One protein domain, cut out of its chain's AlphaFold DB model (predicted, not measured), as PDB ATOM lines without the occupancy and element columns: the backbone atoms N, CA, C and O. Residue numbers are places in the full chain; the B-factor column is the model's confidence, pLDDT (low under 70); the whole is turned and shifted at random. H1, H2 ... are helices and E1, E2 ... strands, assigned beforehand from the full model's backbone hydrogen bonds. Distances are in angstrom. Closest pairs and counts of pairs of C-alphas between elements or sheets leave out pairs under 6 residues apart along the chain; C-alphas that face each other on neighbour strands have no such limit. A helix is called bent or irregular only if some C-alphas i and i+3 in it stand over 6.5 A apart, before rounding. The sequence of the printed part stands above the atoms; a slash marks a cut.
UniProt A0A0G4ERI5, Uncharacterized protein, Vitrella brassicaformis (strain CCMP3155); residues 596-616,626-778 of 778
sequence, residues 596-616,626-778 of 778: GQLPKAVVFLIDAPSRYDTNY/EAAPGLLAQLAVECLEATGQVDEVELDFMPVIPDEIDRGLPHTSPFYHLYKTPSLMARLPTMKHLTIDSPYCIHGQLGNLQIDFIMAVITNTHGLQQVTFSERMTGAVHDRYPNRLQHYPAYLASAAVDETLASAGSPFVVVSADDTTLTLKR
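AT A GLANCE: This is residues 596 to 616 and 626 to 778 of the 778 residues of an uncharacterized protein of Vitrella brassicaformis (strain CCMP3155) (UniProt A0A0G4ERI5). A twisted wall of six strands has helices over one face, H1 at the E1 edge and H7 at the E5 edge, with H3 and H5 filling the space between them; the other face is largely bare. H6 and H2 lie beyond the end of the sheet where E2 ends, and residues 607 to 616 run out past the E1 edge to the cut. The printed part has 174 residues, with seven named helices and six named strands in the order E1 H1 E2 H2 H3 H4 E3 H5 E4 H6 H7 E5 E6; its class is mixed, helices and strands. The sheet is mixed too, in the order E1 E2 E3 E4 E6 E5, with E1 to E4 parallel and E6 antiparallel to both E4 and E5. The whole is compact, with a radius of gyration of the C-alphas of 15.5 A and spans of 44 by 42 by 25 A.

IN THESE COORDINATES: E1, residues 600 to 606, begins at C-alpha 600 at (68.739, 5.233, -101.390) and is 20.3 A long. After the cut comes H1, residues 629 to 643, 21.7 A long, then E2, residues 648 to 654, 20.0 A. Three short helices follow: H2, residues 658 to 662, H3, residues 670 to 676, and H4, residues 678 to 681. E3 is residues 689 to 693, 13.2 A. H5, residues 707 to 716, is 13.9 A long and begins at C-alpha 707 at (95.217, 4.978, -99.415). E4 is residues 722 to 726, H6 is residues 728 to 736, and H7 is residues 746 to 759, 20.3 A long. H7 is irregular, with C-alphas 748 and 751 standing 7.3 A apart. E5, residues 765 to 769, and E6, residues 773 to 777, form a hairpin; E6 ends at C-alpha 777 at (83.084, 12.215, -92.390).

HOW THE PARTS SIT: E1 and E2 are parallel at 12 degrees, with N 603 and O 650 2.8 A apart, within hydrogen-bond range. So are N 651 and O 691 of the parallel strands E2 and E3, at 2.8 A, and N 724 and O 690 of the parallel strands E3 and E4, at 2.8 A. E4 and E6 are antiparallel at 170 degrees, with N 725 and O 774 2.8 A apart, and E6 and E5 at 154 degrees, with N 765 and O 777 2.8 A apart. H1 and H7 are on the same face, making two layers, helices on one face of a sheet. H1 runs along the strands over E1, at a height over the sheet of 9.6 A; its closest C-alphas to E1 are those of Val 603 and Ala 636, 6.5 A. H7 runs along the strands over E5 and, only just, E6, with 3 of its C-alphas falling on E6; its height over the sheet is 8.5 A. H3, H5 and H6 only graze the sheet, while H2 and H4 are not on it. H3, the hub, touches H1 about perpendicular at 86 degrees, closest at the C-alphas of Pro 629 and Pro 670, 4.4 A. E3, H5, E4 is a strand-helix-strand unit, two parallel neighbour strands with a helix between, and its crossover is right-handed. Every O i to N i+4 pair is within hydrogen-bond range in H1, H2, H3 and H5; H6 has 3 of 5, H7 has 7 of 10, and H4 is too short for such a pair.

THE WHOLE: The C-alphas farthest apart are those of Asn 615 and Ala 751, 45.3 A. Residues 617 to 625 are cut out, and C-alphas 616 and 626 stand 14.5 A apart across the cut. Of the links that are printed whole, E3 to H5 is long, with 13 residues. The mean pLDDT of the printed part is 82.5; among the residues under 70 are 607 to 616, 626 to 628 and 657 to 668.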
ATOM      1  N   GLY A 596      65.337  10.823-109.306       82.38
ATOM      2  CA  GLY A 596      65.799  11.949-108.487       82.38
ATOM      3  C   GLY A 596      65.036  12.165-107.175       82.38
ATOM      4  O   GLY A 596      65.308  13.138-106.480       82.38
ATOM      5  N   GLN A 597      64.069  11.304-106.843       84.69
ATOM      6  CA  GLN A 597      63.289  11.377-105.599       84.69
ATOM      7  C   GLN A 597      63.658  10.267-104.610       84.69
ATOM      8  O   GLN A 597      63.131  10.239-103.502       84.69
ATOM      9  N   LEU A 598      64.533   9.341-105.014       89.06
ATOM     10  CA  LEU A 598      64.919   8.184-104.218       89.06
ATOM     11  C   LEU A 598      65.930   8.587-103.132       89.06
ATOM     12  O   LEU A 598      66.979   9.141-103.457       89.06
ATOM     13  N   PRO A 599      65.663   8.270-101.856       92.56
ATOM     14  CA  PRO A 599      66.641   8.406-100.782       92.56
ATOM     15  C   PRO A 599      67.866   7.506-100.948       92.56
ATOM     16  O   PRO A 599      68.974   7.963-100.684       92.56
ATOM     17  N   LYS A 600      67.674   6.245-101.368       95.38
ATOM     18  CA  LYS A 600      68.739   5.233-101.390       95.38
ATOM     19  C   LYS A 600      68.765   4.394-102.671       95.38
ATOM     20  O   LYS A 600      67.727   3.932-103.148       95.38
ATOM     21  N   ALA A 601      69.962   4.127-103.184       95.75
ATOM     22  CA  ALA A 601      70.215   3.193-104.276       95.75
ATOM     23  C   ALA A 601      71.302   2.198-103.868       95.75
ATOM     24  O   ALA A 601      72.315   2.580-103.292       95.75
ATOM     25  N   VAL A 602      71.082   0.924-104.169       95.69
ATOM     26  CA  VAL A 602      72.022  -0.157-103.871       95.69
ATOM     27  C   VAL A 602      72.337  -0.889-105.173       95.69
ATOM     28  O   VAL A 602      71.416  -1.268-105.900       95.69
ATOM     29  N   VAL A 603      73.616  -1.078-105.489       94.38
ATOM     30  CA  VAL A 603      74.079  -1.769-106.700       94.38
ATOM     31  C   VAL A 603      74.964  -2.937-106.291       94.38
ATOM     32  O   VAL A 603      76.062  -2.721-105.790       94.38
ATOM     33  N   PHE A 604      74.501  -4.164-106.545       90.94
ATOM     34  CA  PHE A 604      75.248  -5.385-106.257       90.94
ATOM     35  C   PHE A 604      75.779  -6.037-107.529       90.94
ATOM     36  O   PHE A 604      75.018  -6.494-108.392       90.94
ATOM     37  N   LEU A 605      77.105  -6.085-107.618       86.00
ATOM     38  CA  LEU A 605      77.878  -6.620-108.730       86.00
ATOM     39  C   LEU A 605      78.583  -7.920-108.328       86.00
ATOM     40  O   LEU A 605      78.970  -8.106-107.175       86.00
ATOM     41  N   ILE A 606      78.792  -8.805-109.301       79.69
ATOM     42  CA  ILE A 606      79.565 -10.040-109.148       79.69
ATOM     43  C   ILE A 606      80.540 -10.202-110.301       79.69
ATOM     44  O   ILE A 606      80.255  -9.760-111.408       79.69
ATOM     45  N   ASP A 607      81.664 -10.870-110.070       69.50
ATOM     46  CA  ASP A 607      82.594 -11.191-111.158       69.50
ATOM     47  C   ASP A 607      82.183 -12.486-111.874       69.50
ATOM     48  O   ASP A 607      82.672 -13.578-111.588       69.50
ATOM     49  N   ALA A 608      81.164 -12.389-112.729       61.94
ATOM     50  CA  ALA A 608      80.665 -13.504-113.528       61.94
ATOM     51  C   ALA A 608      80.490 -13.055-114.991       61.94
ATOM     52  O   ALA A 608      79.417 -12.578-115.363       61.94
ATOM     53  N   PRO A 609      81.526 -13.207-115.838       51.59
ATOM     54  CA  PRO A 609      81.564 -12.694-117.212       51.59
ATOM     55  C   PRO A 609      80.417 -13.171-118.108       51.59
ATOM     56  O   PRO A 609      79.994 -12.446-119.001       51.59
ATOM     57  N   SER A 610      79.872 -14.364-117.850       51.53
ATOM     58  CA  SER A 610      78.711 -14.901-118.571       51.53
ATOM     59  C   SER A 610      77.399 -14.161-118.293       51.53
ATOM     60  O   SER A 610      76.440 -14.373-119.026       51.53
ATOM     61  N   ARG A 611      77.340 -13.317-117.253       50.94
ATOM     62  CA  ARG A 611      76.104 -12.668-116.785       50.94
ATOM     63  C   ARG A 611      75.903 -11.246-117.287       50.94
ATOM     64  O   ARG A 611      74.831 -10.682-117.097       50.94
ATOM     65  N   TYR A 612      76.923 -10.650-117.889       54.59
ATOM     66  CA  TYR A 612      76.855  -9.278-118.368       54.59
ATOM     67  C   TYR A 612      76.804  -9.316-119.885       54.59
ATOM     68  O   TYR A 612      77.756  -9.761-120.516       54.59
ATOM     69  N   ASP A 613      75.695  -8.872-120.477       51.41
ATOM     70  CA  ASP A 613      75.611  -8.723-121.928       51.41
ATOM     71  C   ASP A 613      76.666  -7.705-122.388       51.41
ATOM     72  O   ASP A 613      76.538  -6.490-122.211       51.41
ATOM     73  N   THR A 614      77.773  -8.225-122.910       50.25
ATOM     74  CA  THR A 614      78.910  -7.445-123.385       50.25
ATOM     75  C   THR A 614      78.812  -7.114-124.875       50.25
ATOM     76  O   THR A 614      79.803  -6.662-125.452       50.25
ATOM     77  N   ASN A 615      77.662  -7.338-125.527       48.22
ATOM     78  CA  ASN A 615      77.455  -7.027-126.944       48.22
ATOM     79  C   ASN A 615      77.368  -5.509-127.182       48.22
ATOM     80  O   ASN A 615      76.340  -4.942-127.546       48.22
ATOM     81  N   TYR A 616      78.498  -4.826-127.023       43.62
ATOM     82  CA  TYR A 616      78.702  -3.473-127.513       43.62
ATOM     83  C   TYR A 616      78.773  -3.502-129.046       43.62
ATOM     84  O   TYR A 616      79.848  -3.589-129.622       43.62
ATOM     85  N   GLU A 626      86.762 -12.256-119.560       42.31
ATOM     86  CA  GLU A 626      86.818 -11.385-118.392       42.31
ATOM     87  C   GLU A 626      85.826 -10.237-118.634       42.31
ATOM     88  O   GLU A 626      85.993  -9.461-119.580       42.31
ATOM     89  N   ALA A 627      84.779 -10.091-117.815       50.75
ATOM     90  CA  ALA A 627      84.029  -8.840-117.814       50.75
ATOM     91  C   ALA A 627      84.977  -7.788-117.239       50.75
ATOM     92  O   ALA A 627      85.118  -7.685-116.027       50.75
ATOM     93  N   ALA A 628      85.688  -7.068-118.113       66.06
ATOM     94  CA  ALA A 628      86.709  -6.115-117.700       66.06
ATOM     95  C   ALA A 628      86.147  -5.238-116.562       66.06
ATOM     96  O   ALA A 628      85.074  -4.664-116.745       66.06
ATOM     97  N   PRO A 629      86.825  -5.103-115.413       75.06
ATOM     98  CA  PRO A 629      86.342  -4.339-114.257       75.06
ATOM     99  C   PRO A 629      85.799  -2.937-114.595       75.06
ATOM    100  O   PRO A 629      84.874  -2.441-113.955       75.06
ATOM    101  N   GLY A 630      86.316  -2.310-115.660       77.44
ATOM    102  CA  GLY A 630      85.789  -1.060-116.214       77.44
ATOM    103  C   GLY A 630      84.364  -1.141-116.792       77.44
ATOM    104  O   GLY A 630      83.622  -0.166-116.697       77.44
ATOM    105  N   LEU A 631      83.939  -2.281-117.347       79.06
ATOM    106  CA  LEU A 631      82.559  -2.524-117.791       79.06
ATOM    107  C   LEU A 631      81.602  -2.623-116.603       79.06
ATOM    108  O   LEU A 631      80.542  -2.003-116.626       79.06
ATOM    109  N   LEU A 632      81.987  -3.342-115.548       83.31
ATOM    110  CA  LEU A 632      81.224  -3.423-114.299       83.31
ATOM    111  C   LEU A 632      81.120  -2.049-113.615       83.31
ATOM    112  O   LEU A 632      80.051  -1.659-113.146       83.31
ATOM    113  N   ALA A 633      82.202  -1.266-113.641       88.31
ATOM    114  CA  ALA A 633      82.199   0.125-113.197       88.31
ATOM    115  C   ALA A 633      81.219   0.984-114.012       88.31
ATOM    116  O   ALA A 633      80.413   1.730-113.456       88.31
ATOM    117  N   GLN A 634      81.252   0.859-115.342       89.12
ATOM    118  CA  GLN A 634      80.335   1.569-116.229       89.12
ATOM    119  C   GLN A 634      78.878   1.153-115.992       89.12
ATOM    120  O   GLN A 634      77.986   1.997-116.039       89.12
ATOM    121  N   LEU A 635      78.627  -0.120-115.703       87.94
ATOM    122  CA  LEU A 635      77.305  -0.634-115.379       87.94
ATOM    123  C   LEU A 635      76.763  -0.048-114.067       87.94
ATOM    124  O   LEU A 635      75.592   0.335-114.012       87.94
ATOM    125  N   ALA A 636      77.608   0.096-113.039       91.62
ATOM    126  CA  ALA A 636      77.235   0.797-111.811       91.62
ATOM    127  C   ALA A 636      76.807   2.242-112.101       91.62
ATOM    128  O   ALA A 636      75.761   2.682-111.625       91.62
ATOM    129  N   VAL A 637      77.560   2.958-112.944       92.56
ATOM    130  CA  VAL A 637      77.206   4.321-113.374       92.56
ATOM    131  C   VAL A 637      75.852   4.350-114.085       92.56
ATOM    132  O   VAL A 637      75.024   5.194-113.762       92.56
ATOM    133  N   GLU A 638      75.581   3.421-115.007       91.81
ATOM    134  CA  GLU A 638      74.286   3.359-115.704       91.81
ATOM    135  C   GLU A 638      73.111   3.109-114.742       91.81
ATOM    136  O   GLU A 638      72.038   3.688-114.930       91.81
ATOM    137  N   CYS A 639      73.304   2.287-113.702       92.56
ATOM    138  CA  CYS A 639      72.293   2.073-112.659       92.56
ATOM    139  C   CYS A 639      71.989   3.378-111.912       92.56
ATOM    140  O   CYS A 639      70.826   3.757-111.759       92.56
ATOM    141  N   LEU A 640      73.038   4.093-111.496       93.06
ATOM    142  CA  LEU A 640      72.913   5.360-110.777       93.06
ATOM    143  C   LEU A 640      72.298   6.468-111.657       93.06
ATOM    144  O   LEU A 640      71.447   7.237-111.208       93.06
ATOM    145  N   GLU A 641      72.644   6.519-112.944       91.88
ATOM    146  CA  GLU A 641      72.024   7.435-113.912       91.88
ATOM    147  C   GLU A 641      70.532   7.130-114.140       91.88
ATOM    148  O   GLU A 641      69.730   8.053-114.359       91.88
ATOM    149  N   ALA A 642      70.141   5.850-114.083       90.69
ATOM    150  CA  ALA A 642      68.745   5.430-114.168       90.69
ATOM    151  C   ALA A 642      67.939   5.884-112.939       90.69
ATOM    152  O   ALA A 642      66.804   6.336-113.104       90.69
ATOM    153  N   THR A 643      68.530   5.855-111.738       89.75
ATOM    154  CA  THR A 643      67.895   6.370-110.509       89.75
ATOM    155  C   THR A 643      67.871   7.897-110.422       89.75
ATOM    156  O   THR A 643      66.964   8.462-109.810       89.75
ATOM    157  N   GLY A 644      68.815   8.589-111.067       86.44
ATOM    158  CA  GLY A 644      68.981  10.039-110.944       86.44
ATOM    159  C   GLY A 644      69.749  10.432-109.679       86.44
ATOM    160  O   GLY A 644      70.626   9.700-109.240       86.44
ATOM    161  N   GLN A 645      69.452  11.605-109.115       87.25
ATOM    162  CA  GLN A 645      70.081  12.064-107.872       87.25
ATOM    163  C   GLN A 645      69.555  11.268-106.668       87.25
ATOM    164  O   GLN A 645      68.345  11.107-106.519       87.25
ATOM    165  N   VAL A 646      70.468  10.787-105.824       88.94
ATOM    166  CA  VAL A 646      70.172   9.946-104.657       88.94
ATOM    167  C   VAL A 646      71.014  10.444-103.483       88.94
ATOM    168  O   VAL A 646      72.170  10.820-103.675       88.94
ATOM    169  N   ASP A 647      70.449  10.476-102.277       91.19
ATOM    170  CA  ASP A 647      71.189  10.925-101.090       91.19
ATOM    171  C   ASP A 647      72.187   9.862-100.605       91.19
ATOM    172  O   ASP A 647      73.310  10.210-100.228       91.19
ATOM    173  N   GLU A 648      71.801   8.585-100.663       95.31
ATOM    174  CA  GLU A 648      72.593   7.446-100.197       95.31
ATOM    175  C   GLU A 648      72.831   6.419-101.307       95.31
ATOM    176  O   GLU A 648      71.893   5.943-101.952       95.31
ATOM    177  N   VAL A 649      74.088   6.033-101.505       96.56
ATOM    178  CA  VAL A 649      74.486   5.007-102.472       96.56
ATOM    179  C   VAL A 649      75.257   3.905-101.759       96.56
ATOM    180  O   VAL A 649      76.159   4.180-100.979       96.56
ATOM    181  N   GLU A 650      74.915   2.654-102.042       96.19
ATOM    182  CA  GLU A 650      75.632   1.469-101.570       96.19
ATOM    183  C   GLU A 650      76.091   0.659-102.784       96.19
ATOM    184  O   GLU A 650      75.300   0.333-103.674       96.19
ATOM    185  N   LEU A 651      77.397   0.427-102.859       95.06
ATOM    186  CA  LEU A 651      78.068  -0.268-103.945       95.06
ATOM    187  C   LEU A 651      78.687  -1.543-103.388       95.06
ATOM    188  O   LEU A 651      79.686  -1.485-102.672       95.06
ATOM    189  N   ASP A 652      78.116  -2.674-103.772       92.44
ATOM    190  CA  ASP A 652      78.498  -3.982-103.266       92.44
ATOM    191  C   ASP A 652      79.137  -4.797-104.395       92.44
ATOM    192  O   ASP A 652      78.571  -4.916-105.489       92.44
ATOM    193  N   PHE A 653      80.311  -5.375-104.155       87.69
ATOM    194  CA  PHE A 653      80.994  -6.238-105.118       87.69
ATOM    195  C   PHE A 653      81.448  -7.539-104.468       87.69
ATOM    196  O   PHE A 653      82.206  -7.538-103.499       87.69
ATOM    197  N   MET A 654      81.013  -8.658-105.046       83.00
ATOM    198  CA  MET A 654      81.413  -9.995-104.614       83.00
ATOM    199  C   MET A 654      82.150 -10.728-105.752       83.00
ATOM    200  O   MET A 654      81.516 -11.116-106.739       83.00
ATOM    201  N   PRO A 655      83.467 -10.970-105.633       77.06
ATOM    202  CA  PRO A 655      84.203 -11.775-106.603       77.06
ATOM    203  C   PRO A 655      83.733 -13.235-106.539       77.06
ATOM    204  O   PRO A 655      83.524 -13.786-105.457       77.06
ATOM    205  N   VAL A 656      83.546 -13.864-107.702       70.38
ATOM    206  CA  VAL A 656      83.092 -15.266-107.801       70.38
ATOM    207  C   VAL A 656      84.203 -16.182-108.322       70.38
ATOM    208  O   VAL A 656      84.138 -17.388-108.108       70.38
ATOM    209  N   ILE A 657      85.248 -15.637-108.952       67.06
ATOM    210  CA  ILE A 657      86.341 -16.420-109.534       67.06
ATOM    211  C   ILE A 657      87.485 -16.584-108.508       67.06
ATOM    212  O   ILE A 657      88.087 -15.590-108.092       67.06
ATOM    213  N   PRO A 658      87.846 -17.826-108.117       60.97
ATOM    214  CA  PRO A 658      88.906 -18.096-107.136       60.97
ATOM    215  C   PRO A 658      90.281 -17.521-107.504       60.97
ATOM    216  O   PRO A 658      91.014 -17.065-106.630       60.97
ATOM    217  N   ASP A 659      90.627 -17.518-108.792       60.78
ATOM    218  CA  ASP A 659      91.939 -17.068-109.279       60.78
ATOM    219  C   ASP A 659      92.129 -15.543-109.171       60.78
ATOM    220  O   ASP A 659      93.258 -15.059-109.093       60.78
ATOM    221  N   GLU A 660      91.041 -14.770-109.157       59.75
ATOM    222  CA  GLU A 660      91.071 -13.309-108.981       59.75
ATOM    223  C   GLU A 660      91.211 -12.922-107.510       59.75
ATOM    224  O   GLU A 660      91.861 -11.927-107.184       59.75
ATOM    225  N   ILE A 661      90.662 -13.752-106.622       59.56
ATOM    226  CA  ILE A 661      90.826 -13.635-105.173       59.56
ATOM    227  C   ILE A 661      92.306 -13.812-104.794       59.56
ATOM    228  O   ILE A 661      92.831 -13.044-103.983       59.56
ATOM    229  N   ASP A 662      92.997 -14.760-105.436       57.50
ATOM    230  CA  ASP A 662      94.405 -15.076-105.170       57.50
ATOM    231  C   ASP A 662      95.389 -14.012-105.703       57.50
ATOM    232  O   ASP A 662      96.500 -13.891-105.182       57.50
ATOM    233  N   ARG A 663      95.003 -13.230-106.725       58.19
ATOM    234  CA  ARG A 663      95.858 -12.216-107.384       58.19
ATOM    235  C   ARG A 663      95.848 -10.834-106.720       58.19
ATOM    236  O   ARG A 663      96.597  -9.961-107.156       58.19
ATOM    237  N   GLY A 664      95.034 -10.639-105.684       55.06
ATOM    238  CA  GLY A 664      94.865  -9.354-105.009       55.06
ATOM    239  C   GLY A 664      93.930  -8.429-105.791       55.06
ATOM    240  O   GLY A 664      94.279  -7.904-106.849       55.06
ATOM    241  N   LEU A 665      92.735  -8.196-105.238       59.66
ATOM    242  CA  LEU A 665      91.621  -7.529-105.923       59.66
ATOM    243  C   LEU A 665      91.706  -5.997-106.176       59.66
ATOM    244  O   LEU A 665      90.783  -5.501-106.823       59.66
ATOM    245  N   PRO A 666      92.711  -5.179-105.767       55.00
ATOM    246  CA  PRO A 666      92.594  -3.727-105.965       55.00
ATOM    247  C   PRO A 666      92.458  -3.314-107.435       55.00
ATOM    248  O   PRO A 666      91.675  -2.429-107.759       55.00
ATOM    249  N   HIS A 667      93.179  -3.971-108.348       56.88
ATOM    250  CA  HIS A 667      93.143  -3.641-109.780       56.88
ATOM    251  C   HIS A 667      92.056  -4.384-110.562       56.88
ATOM    252  O   HIS A 667      91.823  -4.055-111.727       56.88
ATOM    253  N   THR A 668      91.382  -5.349-109.938       62.66
ATOM    254  CA  THR A 668      90.237  -6.067-110.514       62.66
ATOM    255  C   THR A 668      88.902  -5.607-109.928       62.66
ATOM    256  O   THR A 668      87.859  -5.876-110.510       62.66
ATOM    257  N   SER A 669      88.904  -4.831-108.838       76.75
ATOM    258  CA  SER A 669      87.677  -4.257-108.288       76.75
ATOM    259  C   SER A 669      87.061  -3.243-109.260       76.75
ATOM    260  O   SER A 669      87.725  -2.266-109.635       76.75
ATOM    261  N   PRO A 670      85.774  -3.381-109.627       84.44
ATOM    262  CA  PRO A 670      85.104  -2.413-110.489       84.44
ATOM    263  C   PRO A 670      85.051  -1.019-109.862       84.44
ATOM    264  O   PRO A 670      85.091  -0.012-110.567       84.44
ATOM    265  N   PHE A 671      85.035  -0.922-108.533       88.81
ATOM    266  CA  PHE A 671      84.992   0.367-107.850       88.81
ATOM    267  C   PHE A 671      86.330   1.104-107.931       88.81
ATOM    268  O   PHE A 671      86.341   2.325-108.077       88.81
ATOM    269  N   TYR A 672      87.459   0.394-107.953       85.56
ATOM    270  CA  TYR A 672      88.752   1.028-108.215       85.56
ATOM    271  C   TYR A 672      88.783   1.673-109.607       85.56
ATOM    272  O   TYR A 672      89.183   2.829-109.756       85.56
ATOM    273  N   HIS A 673      88.282   0.965-110.625       85.25
ATOM    274  CA  HIS A 673      88.158   1.500-111.986       85.25
ATOM    275  C   HIS A 673      87.186   2.678-112.061       85.25
ATOM    276  O   HIS A 673      87.493   3.671-112.727       85.25
ATOM    277  N   LEU A 674      86.061   2.609-111.342       90.44
ATOM    278  CA  LEU A 674      85.062   3.676-111.268       90.44
ATOM    279  C   LEU A 674      85.679   5.010-110.828       90.44
ATOM    280  O   LEU A 674      85.476   6.022-111.498       90.44
ATOM    281  N   TYR A 675      86.470   4.999-109.751       90.44
ATOM    282  CA  TYR A 675      87.044   6.206-109.138       90.44
ATOM    283  C   TYR A 675      88.447   6.578-109.638       90.44
ATOM    284  O   TYR A 675      89.009   7.579-109.191       90.44
ATOM    285  N   LYS A 676      89.036   5.810-110.563       85.62
ATOM    286  CA  LYS A 676      90.305   6.168-111.229       85.62
ATOM    287  C   LYS A 676      90.138   6.545-112.700       85.62
ATOM    288  O   LYS A 676      91.066   7.113-113.272       85.62
ATOM    289  N   THR A 677      88.980   6.285-113.310       87.62
ATOM    290  CA  THR A 677      88.729   6.553-114.737       87.62
ATOM    291  C   THR A 677      87.988   7.883-114.932       87.62
ATOM    292  O   THR A 677      86.794   7.953-114.637       87.62
ATOM    293  N   PRO A 678      88.625   8.940-115.484       87.12
ATOM    294  CA  PRO A 678      88.028  10.280-115.579       87.12
ATOM    295  C   PRO A 678      86.668  10.338-116.278       87.12
ATOM    296  O   PRO A 678      85.785  11.075-115.846       87.12
ATOM    297  N   SER A 679      86.470   9.536-117.328       88.88
ATOM    298  CA  SER A 679      85.206   9.485-118.070       88.88
ATOM    299  C   SER A 679      84.054   8.842-117.291       88.88
ATOM    300  O   SER A 679      82.903   9.198-117.535       88.88
ATOM    301  N   LEU A 680      84.334   7.918-116.363       88.50
ATOM    302  CA  LEU A 680      83.315   7.299-115.507       88.50
ATOM    303  C   LEU A 680      82.987   8.195-114.312       88.50
ATOM    304  O   LEU A 680      81.816   8.427-114.026       88.50
ATOM    305  N   MET A 681      84.009   8.773-113.680       88.12
ATOM    306  CA  MET A 681      83.836   9.695-112.553       88.12
ATOM    307  C   MET A 681      82.994  10.915-112.919       88.12
ATOM    308  O   MET A 681      82.108  11.301-112.163       88.12
ATOM    309  N   ALA A 682      83.222  11.489-114.104       87.69
ATOM    310  CA  ALA A 682      82.479  12.654-114.583       87.69
ATOM    311  C   ALA A 682      80.964  12.407-114.738       87.69
ATOM    312  O   ALA A 682      80.205  13.361-114.895       87.69
ATOM    313  N   ARG A 683      80.525  11.142-114.717       91.25
ATOM    314  CA  ARG A 683      79.124  10.730-114.854       91.25
ATOM    315  C   ARG A 683      78.452  10.379-113.523       91.25
ATOM    316  O   ARG A 683      77.246  10.151-113.508       91.25
ATOM    317  N   LEU A 684      79.197  10.318-112.417       89.31
ATOM    318  CA  LEU A 684      78.620   9.994-111.114       89.31
ATOM    319  C   LEU A 684      77.627  11.085-110.675       89.31
ATOM    320  O   LEU A 684      77.964  12.273-110.727       89.31
ATOM    321  N   PRO A 685      76.413  10.721-110.220       87.56
ATOM    322  CA  PRO A 685      75.502  11.697-109.642       87.56
ATOM    323  C   PRO A 685      76.049  12.214-108.306       87.56
ATOM    324  O   PRO A 685      76.841  11.558-107.631       87.56
ATOM    325  N   THR A 686      75.587  13.392-107.894       88.31
ATOM    326  CA  THR A 686      75.881  13.912-106.555       88.31
ATOM    327  C   THR A 686      75.220  13.039-105.493       88.31
ATOM    328  O   THR A 686      74.022  12.770-105.606       88.31
ATOM    329  N   MET A 687      75.966  12.678-104.450       92.19
ATOM    330  CA  MET A 687      75.497  11.852-103.328       92.19
ATOM    331  C   MET A 687      76.087  12.355-102.008       92.19
ATOM    332  O   MET A 687      77.192  12.899-101.996       92.19
ATOM    333  N   LYS A 688      75.357  12.198-100.898       94.44
ATOM    334  CA  LYS A 688      75.803  12.646 -99.566       94.44
ATOM    335  C   LYS A 688      76.479  11.523 -98.792       94.44
ATOM    336  O   LYS A 688      77.494  11.769 -98.139       94.44
ATOM    337  N   HIS A 689      75.927  10.316 -98.867       96.88
ATOM    338  CA  HIS A 689      76.442   9.141 -98.174       96.88
ATOM    339  C   HIS A 689      76.775   8.044 -99.182       96.88
ATOM    340  O   HIS A 689      75.953   7.715-100.037       96.88
ATOM    341  N   LEU A 690      77.973   7.477 -99.067       97.06
ATOM    342  CA  LEU A 690      78.436   6.381 -99.910       97.06
ATOM    343  C   LEU A 690      78.915   5.218 -99.041       97.06
ATOM    344  O   LEU A 690      79.774   5.403 -98.184       97.06
ATOM    345  N   THR A 691      78.416   4.021 -99.307       96.94
ATOM    346  CA  THR A 691      78.961   2.774 -98.770       96.94
ATOM    347  C   THR A 691      79.602   1.991 -99.907       96.94
ATOM    348  O   THR A 691      78.983   1.812-100.954       96.94
ATOM    349  N   ILE A 692      80.837   1.538 -99.713       95.12
ATOM    350  CA  ILE A 692      81.523   0.609-100.614       95.12
ATOM    351  C   ILE A 692      81.772  -0.674 -99.830       95.12
ATOM    352  O   ILE A 692      82.583  -0.663 -98.904       95.12
ATOM    353  N   ASP A 693      81.089  -1.757-100.198       92.19
ATOM    354  CA  ASP A 693      81.309  -3.088 -99.637       92.19
ATOM    355  C   ASP A 693      81.992  -3.988-100.669       92.19
ATOM    356  O   ASP A 693      81.415  -4.398-101.678       92.19
ATOM    357  N   SER A 694      83.275  -4.246-100.457       87.56
ATOM    358  CA  SER A 694      84.092  -5.049-101.362       87.56
ATOM    359  C   SER A 694      85.253  -5.644-100.580       87.56
ATOM    360  O   SER A 694      85.848  -4.941 -99.756       87.56
ATOM    361  N   PRO A 695      85.665  -6.889-100.874       82.44
ATOM    362  CA  PRO A 695      86.909  -7.412-100.336       82.44
ATOM    363  C   PRO A 695      88.084  -6.498-100.702       82.44
ATOM    364  O   PRO A 695      88.133  -5.954-101.812       82.44
ATOM    365  N   TYR A 696      89.020  -6.350 -99.767       81.88
ATOM    366  CA  TYR A 696      90.246  -5.559 -99.902       81.88
ATOM    367  C   TYR A 696      90.058  -4.067-100.239       81.88
ATOM    368  O   TYR A 696      90.927  -3.455-100.866       81.88
ATOM    369  N   CYS A 697      88.924  -3.465 -99.864       87.06
ATOM    370  CA  CYS A 697      88.687  -2.038-100.094       87.06
ATOM    371  C   CYS A 697      89.402  -1.124 -99.080       87.06
ATOM    372  O   CYS A 697      89.571   0.063 -99.362       87.06
ATOM    373  N   ILE A 698      89.854  -1.667 -97.941       88.00
ATOM    374  CA  ILE A 698      90.628  -0.951 -96.918       88.00
ATOM    375  C   ILE A 698      92.076  -1.436 -96.956       88.00
ATOM    376  O   ILE A 698      92.993  -0.639 -97.172       88.00
ATOM    377  N   HIS A 699      92.290  -2.742 -96.802       86.00
ATOM    378  CA  HIS A 699      93.615  -3.356 -96.835       86.00
ATOM    379  C   HIS A 699      93.753  -4.249 -98.066       86.00
ATOM    380  O   HIS A 699      92.867  -5.022 -98.392       86.00
ATOM    381  N   GLY A 700      94.886  -4.182 -98.761       79.56
ATOM    382  CA  GLY A 700      95.214  -5.155 -99.802       79.56
ATOM    383  C   GLY A 700      95.513  -6.538 -99.219       79.56
ATOM    384  O   GLY A 700      95.699  -6.694 -98.016       79.56
ATOM    385  N   GLN A 701      95.682  -7.529-100.095       75.06
ATOM    386  CA  GLN A 701      96.004  -8.917 -99.723       75.06
ATOM    387  C   GLN A 701      97.237  -9.056 -98.810       75.06
ATOM    388  O   GLN A 701      97.294  -9.960 -97.989       75.06
ATOM    389  N   LEU A 702      98.225  -8.163 -98.945       77.69
ATOM    390  CA  LEU A 702      99.450  -8.156 -98.133       77.69
ATOM    391  C   LEU A 702      99.340  -7.293 -96.859       77.69
ATOM    392  O   LEU A 702     100.352  -7.026 -96.217       77.69
ATOM    393  N   GLY A 703      98.150  -6.777 -96.540       77.12
ATOM    394  CA  GLY A 703      97.920  -5.857 -95.420       77.12
ATOM    395  C   GLY A 703      98.291  -4.400 -95.702       77.12
ATOM    396  O   GLY A 703      98.174  -3.552 -94.824       77.12
ATOM    397  N   ASN A 704      98.716  -4.083 -96.930       85.44
ATOM    398  CA  ASN A 704      99.015  -2.708 -97.333       85.44
ATOM    399  C   ASN A 704      97.730  -1.881 -97.429       85.44
ATOM    400  O   ASN A 704      96.778  -2.285 -98.095       85.44
ATOM    401  N   LEU A 705      97.729  -0.700 -96.821       86.94
ATOM    402  CA  LEU A 705      96.582   0.202 -96.818       86.94
ATOM    403  C   LEU A 705      96.291   0.771 -98.219       86.94
ATOM    404  O   LEU A 705      97.186   1.297 -98.881       86.94
ATOM    405  N   GLN A 706      95.029   0.725 -98.653       88.31
ATOM    406  CA  GLN A 706      94.568   1.207 -99.964       88.31
ATOM    407  C   GLN A 706      94.328   2.729 -99.984       88.31
ATOM    408  O   GLN A 706      93.296   3.211-100.454       88.31
ATOM    409  N   ILE A 707      95.297   3.508 -99.492       89.00
ATOM    410  CA  ILE A 707      95.217   4.978 -99.415       89.00
ATOM    411  C   ILE A 707      94.846   5.605-100.761       89.00
ATOM    412  O   ILE A 707      93.957   6.450-100.821       89.00
ATOM    413  N   ASP A 708      95.484   5.174-101.850       88.44
ATOM    414  CA  ASP A 708      95.253   5.747-103.178       88.44
ATOM    415  C   ASP A 708      93.812   5.573-103.661       88.44
ATOM    416  O   ASP A 708      93.319   6.401-104.436       88.44
ATOM    417  N   PHE A 709      93.151   4.491-103.246       89.31
ATOM    418  CA  PHE A 709      91.751   4.230-103.546       89.31
ATOM    419  C   PHE A 709      90.836   5.072-102.657       89.31
ATOM    420  O   PHE A 709      89.987   5.790-103.183       89.31
ATOM    421  N   ILE A 710      91.063   5.056-101.338       92.00
ATOM    422  CA  ILE A 710      90.299   5.849-100.361       92.00
ATOM    423  C   ILE A 710      90.315   7.332-100.750       92.00
ATOM    424  O   ILE A 710      89.264   7.970-100.842       92.00
ATOM    425  N   MET A 711      91.498   7.869-101.065       91.31
ATOM    426  CA  MET A 711      91.657   9.248-101.517       91.31
ATOM    427  C   MET A 711      90.900   9.509-102.817       91.31
ATOM    428  O   MET A 711      90.204  10.515-102.907       91.31
ATOM    429  N   ALA A 712      90.981   8.605-103.798       90.88
ATOM    430  CA  ALA A 712      90.270   8.766-105.064       90.88
ATOM    431  C   ALA A 712      88.745   8.817-104.875       90.88
ATOM    432  O   ALA A 712      88.084   9.648-105.492       90.88
ATOM    433  N   VAL A 713      88.182   7.988-103.993       92.88
ATOM    434  CA  VAL A 713      86.748   8.023-103.672       92.88
ATOM    435  C   VAL A 713      86.360   9.376-103.072       92.88
ATOM    436  O   VAL A 713      85.405  10.005-103.527       92.88
ATOM    437  N   ILE A 714      87.120   9.863-102.090       92.12
ATOM    438  CA  ILE A 714      86.813  11.115-101.384       92.12
ATOM    439  C   ILE A 714      86.940  12.329-102.305       92.12
ATOM    440  O   ILE A 714      86.076  13.207-102.292       92.12
ATOM    441  N   THR A 715      88.005  12.399-103.106       89.06
ATOM    442  CA  THR A 715      88.261  13.563-103.964       89.06
ATOM    443  C   THR A 715      87.326  13.617-105.162       89.06
ATOM    444  O   THR A 715      86.992  14.709-105.617       89.06
ATOM    445  N   ASN A 716      86.906  12.456-105.676       89.38
ATOM    446  CA  ASN A 716      86.191  12.371-106.949       89.38
ATOM    447  C   ASN A 716      84.669  12.212-106.787       89.38
ATOM    448  O   ASN A 716      83.956  12.213-107.789       89.38
ATOM    449  N   THR A 717      84.152  12.124-105.555       89.94
ATOM    450  CA  THR A 717      82.705  12.043-105.289       89.94
ATOM    451  C   THR A 717      82.137  13.407-104.900       89.94
ATOM    452  O   THR A 717      82.339  13.911-103.793       89.94
ATOM    453  N   HIS A 718      81.381  14.024-105.808       87.38
ATOM    454  CA  HIS A 718      80.786  15.338-105.570       87.38
ATOM    455  C   HIS A 718      79.656  15.304-104.528       87.38
ATOM    456  O   HIS A 718      78.697  14.546-104.650       87.38
ATOM    457  N   GLY A 719      79.725  16.214-103.550       89.06
ATOM    458  CA  GLY A 719      78.681  16.400-102.530       89.06
ATOM    459  C   GLY A 719      78.783  15.468-101.319       89.06
ATOM    460  O   GLY A 719      77.968  15.591-100.404       89.06
ATOM    461  N   LEU A 720      79.799  14.603-101.290       94.00
ATOM    462  CA  LEU A 720      80.012  13.607-100.248       94.00
ATOM    463  C   LEU A 720      80.189  14.259 -98.865       94.00
ATOM    464  O   LEU A 720      80.948  15.219 -98.698       94.00
ATOM    465  N   GLN A 721      79.479  13.720 -97.876       96.06
ATOM    466  CA  GLN A 721      79.533  14.103 -96.461       96.06
ATOM    467  C   GLN A 721      80.028  12.947 -95.588       96.06
ATOM    468  O   GLN A 721      80.734  13.177 -94.610       96.06
ATOM    469  N   GLN A 722      79.682  11.711 -95.954       97.19
ATOM    470  CA  GLN A 722      80.116  10.497 -95.270       97.19
ATOM    471  C   GLN A 722      80.443   9.409 -96.291       97.19
ATOM    472  O   GLN A 722      79.668   9.184 -97.219       97.19
ATOM    473  N   VAL A 723      81.545   8.692 -96.077       97.06
ATOM    474  CA  VAL A 723      81.843   7.445 -96.789       97.06
ATOM    475  C   VAL A 723      82.166   6.333 -95.803       97.06
ATOM    476  O   VAL A 723      82.891   6.552 -94.834       97.06
ATOM    477  N   THR A 724      81.626   5.147 -96.052       97.38
ATOM    478  CA  THR A 724      81.910   3.931 -95.292       97.38
ATOM    479  C   THR A 724      82.503   2.888 -96.231       97.38
ATOM    480  O   THR A 724      81.868   2.478 -97.199       97.38
ATOM    481  N   PHE A 725      83.720   2.448 -95.932       94.75
ATOM    482  CA  PHE A 725      84.340   1.283 -96.552       94.75
ATOM    483  C   PHE A 725      84.042   0.066 -95.678       94.75
ATOM    484  O   PHE A 725      84.187   0.140 -94.456       94.75
ATOM    485  N   SER A 726      83.587  -1.021 -96.290       91.94
ATOM    486  CA  SER A 726      83.173  -2.256 -95.631       91.94
ATOM    487  C   SER A 726      83.854  -3.442 -96.303       91.94
ATOM    488  O   SER A 726      83.832  -3.590 -97.521       91.94
ATOM    489  N   GLU A 727      84.461  -4.301 -95.495       87.00
ATOM    490  CA  GLU A 727      85.016  -5.586 -95.913       87.00
ATOM    491  C   GLU A 727      84.113  -6.743 -95.453       87.00
ATOM    492  O   GLU A 727      84.572  -7.864 -95.249       87.00
ATOM    493  N   ARG A 728      82.803  -6.514 -95.277       82.25
ATOM    494  CA  ARG A 728      81.865  -7.587 -94.893       82.25
ATOM    495  C   ARG A 728      81.699  -8.618 -96.004       82.25
ATOM    496  O   ARG A 728      81.554  -9.803 -95.700       82.25
ATOM    497  N   MET A 729      81.803  -8.214 -97.273       77.19
ATOM    498  CA  MET A 729      81.840  -9.155 -98.401       77.19
ATOM    499  C   MET A 729      83.023 -10.139 -98.324       77.19
ATOM    500  O   MET A 729      82.937 -11.225 -98.893       77.19
ATOM    501  N   THR A 730      84.089  -9.832 -97.570       72.06
ATOM    502  CA  THR A 730      85.185 -10.777 -97.281       72.06
ATOM    503  C   THR A 730      84.666 -12.028 -96.567       72.06
ATOM    504  O   THR A 730      85.091 -13.129 -96.905       72.06
ATOM    505  N   GLY A 731      83.708 -11.892 -95.640       67.25
ATOM    506  CA  GLY A 731      83.088 -13.027 -94.946       67.25
ATOM    507  C   GLY A 731      82.307 -13.937 -95.897       67.25
ATOM    508  O   GLY A 731      82.552 -15.138 -95.940       67.25
ATOM    509  N   ALA A 732      81.458 -13.356 -96.751       69.31
ATOM    510  CA  ALA A 732      80.681 -14.113 -97.740       69.31
ATOM    511  C   ALA A 732      81.566 -14.872 -98.747       69.31
ATOM    512  O   ALA A 732      81.210 -15.957 -99.213       69.31
ATOM    513  N   VAL A 733      82.730 -14.314 -99.093       72.56
ATOM    514  CA  VAL A 733      83.714 -14.990 -99.946       72.56
ATOM    515  C   VAL A 733      84.501 -16.043 -99.158       72.56
ATOM    516  O   VAL A 733      84.767 -17.113 -99.701       72.56
ATOM    517  N   HIS A 734      84.841 -15.789 -97.889       69.94
ATOM    518  CA  HIS A 734      85.500 -16.763 -97.014       69.94
ATOM    519  C   HIS A 734      84.649 -18.025 -96.820       69.94
ATOM    520  O   HIS A 734      85.185 -19.126 -96.896       69.94
ATOM    521  N   ASP A 735      83.331 -17.875 -96.661       72.25
ATOM    522  CA  ASP A 735      82.396 -19.002 -96.556       72.25
ATOM    523  C   ASP A 735      82.415 -19.888 -97.815       72.25
ATOM    524  O   ASP A 735      82.323 -21.111 -97.723       72.25
ATOM    525  N   ARG A 736      82.581 -19.285 -99.003       69.44
ATOM    526  CA  ARG A 736      82.695 -20.014-100.281       69.44
ATOM    527  C   ARG A 736      84.084 -20.599-100.517       69.44
ATOM    528  O   ARG A 736      84.204 -21.667-101.115       69.44
ATOM    529  N   TYR A 737      85.128 -19.902-100.071       71.88
ATOM    530  CA  TYR A 737      86.529 -20.270-100.271       71.88
ATOM    531  C   TYR A 737      87.333 -20.119 -98.971       71.88
ATOM    532  O   TYR A 737      88.086 -19.148 -98.803       71.88
ATOM    533  N   PRO A 738      87.225 -21.101 -98.056       67.75
ATOM    534  CA  PRO A 738      87.899 -21.043 -96.767       67.75
ATOM    535  C   PRO A 738      89.415 -20.895 -96.935       67.75
ATOM    536  O   PRO A 738      90.029 -21.544 -97.786       67.75
ATOM    537  N   ASN A 739      90.035 -20.069 -96.091       67.69
ATOM    538  CA  ASN A 739      91.489 -19.841 -96.021       67.69
ATOM    539  C   ASN A 739      92.147 -19.134 -97.223       67.69
ATOM    540  O   ASN A 739      93.376 -19.080 -97.279       67.69
ATOM    541  N   ARG A 740      91.381 -18.579 -98.175       66.19
ATOM    542  CA  ARG A 740      91.954 -17.835 -99.319       66.19
ATOM    543  C   ARG A 740      92.088 -16.328 -99.109       66.19
ATOM    544  O   ARG A 740      92.928 -15.695 -99.740       66.19
ATOM    545  N   LEU A 741      91.286 -15.755 -98.217       67.44
ATOM    546  CA  LEU A 741      91.313 -14.329 -97.898       67.44
ATOM    547  C   LEU A 741      92.054 -14.089 -96.583       67.44
ATOM    548  O   LEU A 741      91.748 -14.723 -95.574       67.44
ATOM    549  N   GLN A 742      93.010 -13.159 -96.596       71.69
ATOM    550  CA  GLN A 742      93.619 -12.629 -95.376       71.69
ATOM    551  C   GLN A 742      92.874 -11.360 -94.971       71.69
ATOM    552  O   GLN A 742      92.788 -10.422 -95.759       71.69
ATOM    553  N   HIS A 743      92.325 -11.346 -93.755       73.69
ATOM    554  CA  HIS A 743      91.577 -10.205 -93.234       73.69
ATOM    555  C   HIS A 743      92.443  -9.383 -92.281       73.69
ATOM    556  O   HIS A 743      93.041  -9.936 -91.355       73.69
ATOM    557  N   TYR A 744      92.485  -8.067 -92.492       81.00
ATOM    558  CA  TYR A 744      93.198  -7.128 -91.628       81.00
ATOM    559  C   TYR A 744      92.195  -6.169 -90.982       81.00
ATOM    560  O   TYR A 744      91.451  -5.508 -91.711       81.00
ATOM    561  N   PRO A 745      92.173  -6.052 -89.640       83.38
ATOM    562  CA  PRO A 745      91.183  -5.224 -88.966       83.38
ATOM    563  C   PRO A 745      91.210  -3.759 -89.412       83.38
ATOM    564  O   PRO A 745      92.260  -3.114 -89.373       83.38
ATOM    565  N   ALA A 746      90.053  -3.213 -89.794       84.12
ATOM    566  CA  ALA A 746      89.935  -1.848 -90.311       84.12
ATOM    567  C   ALA A 746      90.411  -0.772 -89.317       84.12
ATOM    568  O   ALA A 746      90.975   0.240 -89.731       84.12
ATOM    569  N   TYR A 747      90.284  -1.000 -88.006       84.31
ATOM    570  CA  TYR A 747      90.774  -0.067 -86.988       84.31
ATOM    571  C   TYR A 747      92.286   0.199 -87.073       84.31
ATOM    572  O   TYR A 747      92.723   1.283 -86.675       84.31
ATOM    573  N   LEU A 748      93.079  -0.727 -87.634       86.44
ATOM    574  CA  LEU A 748      94.521  -0.547 -87.852       86.44
ATOM    575  C   LEU A 748      94.829   0.530 -88.902       86.44
ATOM    576  O   LEU A 748      95.889   1.151 -88.845       86.44
ATOM    577  N   ALA A 749      93.897   0.792 -89.822       86.06
ATOM    578  CA  ALA A 749      94.032   1.821 -90.847       86.06
ATOM    579  C   ALA A 749      93.851   3.244 -90.297       86.06
ATOM    580  O   ALA A 749      94.396   4.189 -90.865       86.06
ATOM    581  N   SER A 750      93.093   3.408 -89.205       88.12
ATOM    582  CA  SER A 750      92.529   4.699 -88.772       88.12
ATOM    583  C   SER A 750      93.562   5.828 -88.700       88.12
ATOM    584  O   SER A 750      93.390   6.859 -89.339       88.12
ATOM    585  N   ALA A 751      94.668   5.614 -87.977       85.81
ATOM    586  CA  ALA A 751      95.685   6.647 -87.770       85.81
ATOM    587  C   ALA A 751      96.405   7.037 -89.071       85.81
ATOM    588  O   ALA A 751      96.621   8.219 -89.330       85.81
ATOM    589  N   ALA A 752      96.741   6.050 -89.907       87.50
ATOM    590  CA  ALA A 752      97.424   6.283 -91.175       87.50
ATOM    591  C   ALA A 752      96.511   6.980 -92.198       87.50
ATOM    592  O   ALA A 752      96.966   7.857 -92.935       87.50
ATOM    593  N   VAL A 753      95.222   6.619 -92.232       89.94
ATOM    594  CA  VAL A 753      94.221   7.288 -93.077       89.94
ATOM    595  C   VAL A 753      94.037   8.737 -92.633       89.94
ATOM    596  O   VAL A 753      94.125   9.625 -93.476       89.94
ATOM    597  N   ASP A 754      93.866   8.994 -91.334       87.94
ATOM    598  CA  ASP A 754      93.716  10.355 -90.800       87.94
ATOM    599  C   ASP A 754      94.928  11.244 -91.090       87.94
ATOM    600  O   ASP A 754      94.772  12.366 -91.578       87.94
ATOM    601  N   GLU A 755      96.145  10.752 -90.841       88.12
ATOM    602  CA  GLU A 755      97.372  11.510 -91.110       88.12
ATOM    603  C   GLU A 755      97.518  11.831 -92.603       88.12
ATOM    604  O   GLU A 755      97.898  12.947 -92.980       88.12
ATOM    605  N   THR A 756      97.155  10.881 -93.467       88.94
ATOM    606  CA  THR A 756      97.201  11.075 -94.917       88.94
ATOM    607  C   THR A 756      96.150  12.078 -95.390       88.94
ATOM    608  O   THR A 756      96.464  12.957 -96.194       88.94
ATOM    609  N   LEU A 757      94.918  11.995 -94.874       89.19
ATOM    610  CA  LEU A 757      93.842  12.940 -95.181       89.19
ATOM    611  C   LEU A 757      94.220  14.360 -94.755       89.19
ATOM    612  O   LEU A 757      94.093  15.289 -95.556       89.19
ATOM    613  N   ALA A 758      94.759  14.515 -93.543       87.56
ATOM    614  CA  ALA A 758      95.245  15.793 -93.037       87.56
ATOM    615  C   ALA A 758      96.382  16.352 -93.909       87.56
ATOM    616  O   ALA A 758      96.357  17.526 -94.285       87.56
ATOM    617  N   SER A 759      97.342  15.506 -94.295       88.44
ATOM    618  CA  SER A 759      98.473  15.887 -95.155       88.44
ATOM    619  C   SER A 759      98.036  16.297 -96.564       88.44
ATOM    620  O   SER A 759      98.621  17.201 -97.159       88.44
ATOM    621  N   ALA A 760      96.983  15.670 -97.093       86.56
ATOM    622  CA  ALA A 760      96.378  16.016 -98.376       86.56
ATOM    623  C   ALA A 760      95.471  17.262 -98.311       86.56
ATOM    624  O   ALA A 760      94.933  17.677 -99.338       86.56
ATOM    625  N   GLY A 761      95.270  17.851 -97.125       86.12
ATOM    626  CA  GLY A 761      94.332  18.957 -96.916       86.12
ATOM    627  C   GLY A 761      92.869  18.553 -97.120       86.12
ATOM    628  O   GLY A 761      92.032  19.404 -97.431       86.12
ATOM    629  N   SER A 762      92.557  17.261 -96.990       88.75
ATOM    630  CA  SER A 762      91.191  16.756 -97.074       88.75
ATOM    631  C   SER A 762      90.393  17.224 -95.856       88.75
ATOM    632  O   SER A 762      90.896  17.155 -94.736       88.75
ATOM    633  N   PRO A 763      89.139  17.670 -96.031       87.94
ATOM    634  CA  PRO A 763      88.278  18.005 -94.905       87.94
ATOM    635  C   PRO A 763      87.727  16.763 -94.184       87.94
ATOM    636  O   PRO A 763      87.063  16.914 -93.172       87.94
ATOM    637  N   PHE A 764      87.961  15.551 -94.698       92.75
ATOM    638  CA  PHE A 764      87.455  14.322 -94.090       92.75
ATOM    639  C   PHE A 764      88.346  13.820 -92.953       92.75
ATOM    640  O   PHE A 764      89.569  13.876 -93.052       92.75
ATOM    641  N   VAL A 765      87.715  13.250 -91.926       92.62
ATOM    642  CA  VAL A 765      88.349  12.576 -90.784       92.62
ATOM    643  C   VAL A 765      87.693  11.220 -90.523       92.62
ATOM    644  O   VAL A 765      86.505  11.024 -90.804       92.62
ATOM    645  N   VAL A 766      88.450  10.279 -89.969       93.31
ATOM    646  CA  VAL A 766      87.952   8.996 -89.474       93.31
ATOM    647  C   VAL A 766      87.097   9.245 -88.235       93.31
ATOM    648  O   VAL A 766      87.531   9.847 -87.257       93.31
ATOM    649  N   VAL A 767      85.852   8.770 -88.266       93.31
ATOM    650  CA  VAL A 767      84.907   8.918 -87.142       93.31
ATOM    651  C   VAL A 767      84.593   7.604 -86.445       93.31
ATOM    652  O   VAL A 767      84.204   7.604 -85.279       93.31
ATOM    653  N   SER A 768      84.748   6.482 -87.144       92.25
ATOM    654  CA  SER A 768      84.608   5.153 -86.561       92.25
ATOM    655  C   SER A 768      85.345   4.124 -87.404       92.25
ATOM    656  O   SER A 768      85.312   4.186 -88.635       92.25
ATOM    657  N   ALA A 769      85.945   3.149 -86.735       90.62
ATOM    658  CA  ALA A 769      86.523   1.976 -87.359       90.62
ATOM    659  C   ALA A 769      86.347   0.767 -86.432       90.62
ATOM    660  O   ALA A 769      86.453   0.912 -85.211       90.62
ATOM    661  N   ASP A 770      86.071  -0.398 -87.004       90.12
ATOM    662  CA  ASP A 770      85.989  -1.675 -86.289       90.12
ATOM    663  C   ASP A 770      86.829  -2.747 -87.002       90.12
ATOM    664  O   ASP A 770      87.832  -2.427 -87.642       90.12
ATOM    665  N   ASP A 771      86.483  -4.025 -86.869       86.62
ATOM    666  CA  ASP A 771      87.221  -5.102 -87.525       86.62
ATOM    667  C   ASP A 771      87.038  -5.113 -89.048       86.62
ATOM    668  O   ASP A 771      87.935  -5.554 -89.758       86.62
ATOM    669  N   THR A 772      85.917  -4.626 -89.582       86.25
ATOM    670  CA  THR A 772      85.571  -4.770 -91.014       86.25
ATOM    671  C   THR A 772      85.198  -3.463 -91.695       86.25
ATOM    672  O   THR A 772      85.117  -3.421 -92.919       86.25
ATOM    673  N   THR A 773      84.957  -2.396 -90.940       92.56
ATOM    674  CA  THR A 773      84.433  -1.141 -91.466       92.56
ATOM    675  C   THR A 773      85.293   0.047 -91.065       92.56
ATOM    676  O   THR A 773      85.793   0.134 -89.944       92.56
ATOM    677  N   LEU A 774      85.440   0.990 -91.995       94.62
ATOM    678  CA  LEU A 774      86.100   2.278 -91.805       94.62
ATOM    679  C   LEU A 774      85.167   3.382 -92.307       94.62
ATOM    680  O   LEU A 774      84.805   3.407 -93.482       94.62
ATOM    681  N   THR A 775      84.774   4.303 -91.428       96.50
ATOM    682  CA  THR A 775      83.868   5.410 -91.767       96.50
ATOM    683  C   THR A 775      84.561   6.756 -91.631       96.50
ATOM    684  O   THR A 775      85.120   7.083 -90.581       96.50
ATOM    685  N   LEU A 776      84.452   7.557 -92.688       95.94
ATOM    686  CA  LEU A 776      84.996   8.903 -92.800       95.94
ATOM    687  C   LEU A 776      83.858   9.918 -92.910       95.94
ATOM    688  O   LEU A 776      82.861   9.665 -93.592       95.94
ATOM    689  N   LYS A 777      84.019  11.085 -92.283       94.50
ATOM    690  CA  LYS A 777      83.084  12.215 -92.390       94.50
ATOM    691  C   LYS A 777      83.814  13.521 -92.637       94.50
ATOM    692  O   LYS A 777      84.922  13.699 -92.143       94.50
ATOM    693  N   ARG A 778      83.172  14.395 -93.405       89.75
ATOM    694  CA  ARG A 778      83.642  15.745 -93.717       89.75
ATOM    695  C   ARG A 778      83.413  16.740 -92.583       89.75
ATOM    696  O   ARG A 778      82.379  16.603 -91.890       89.75
TER     697      ARG A 778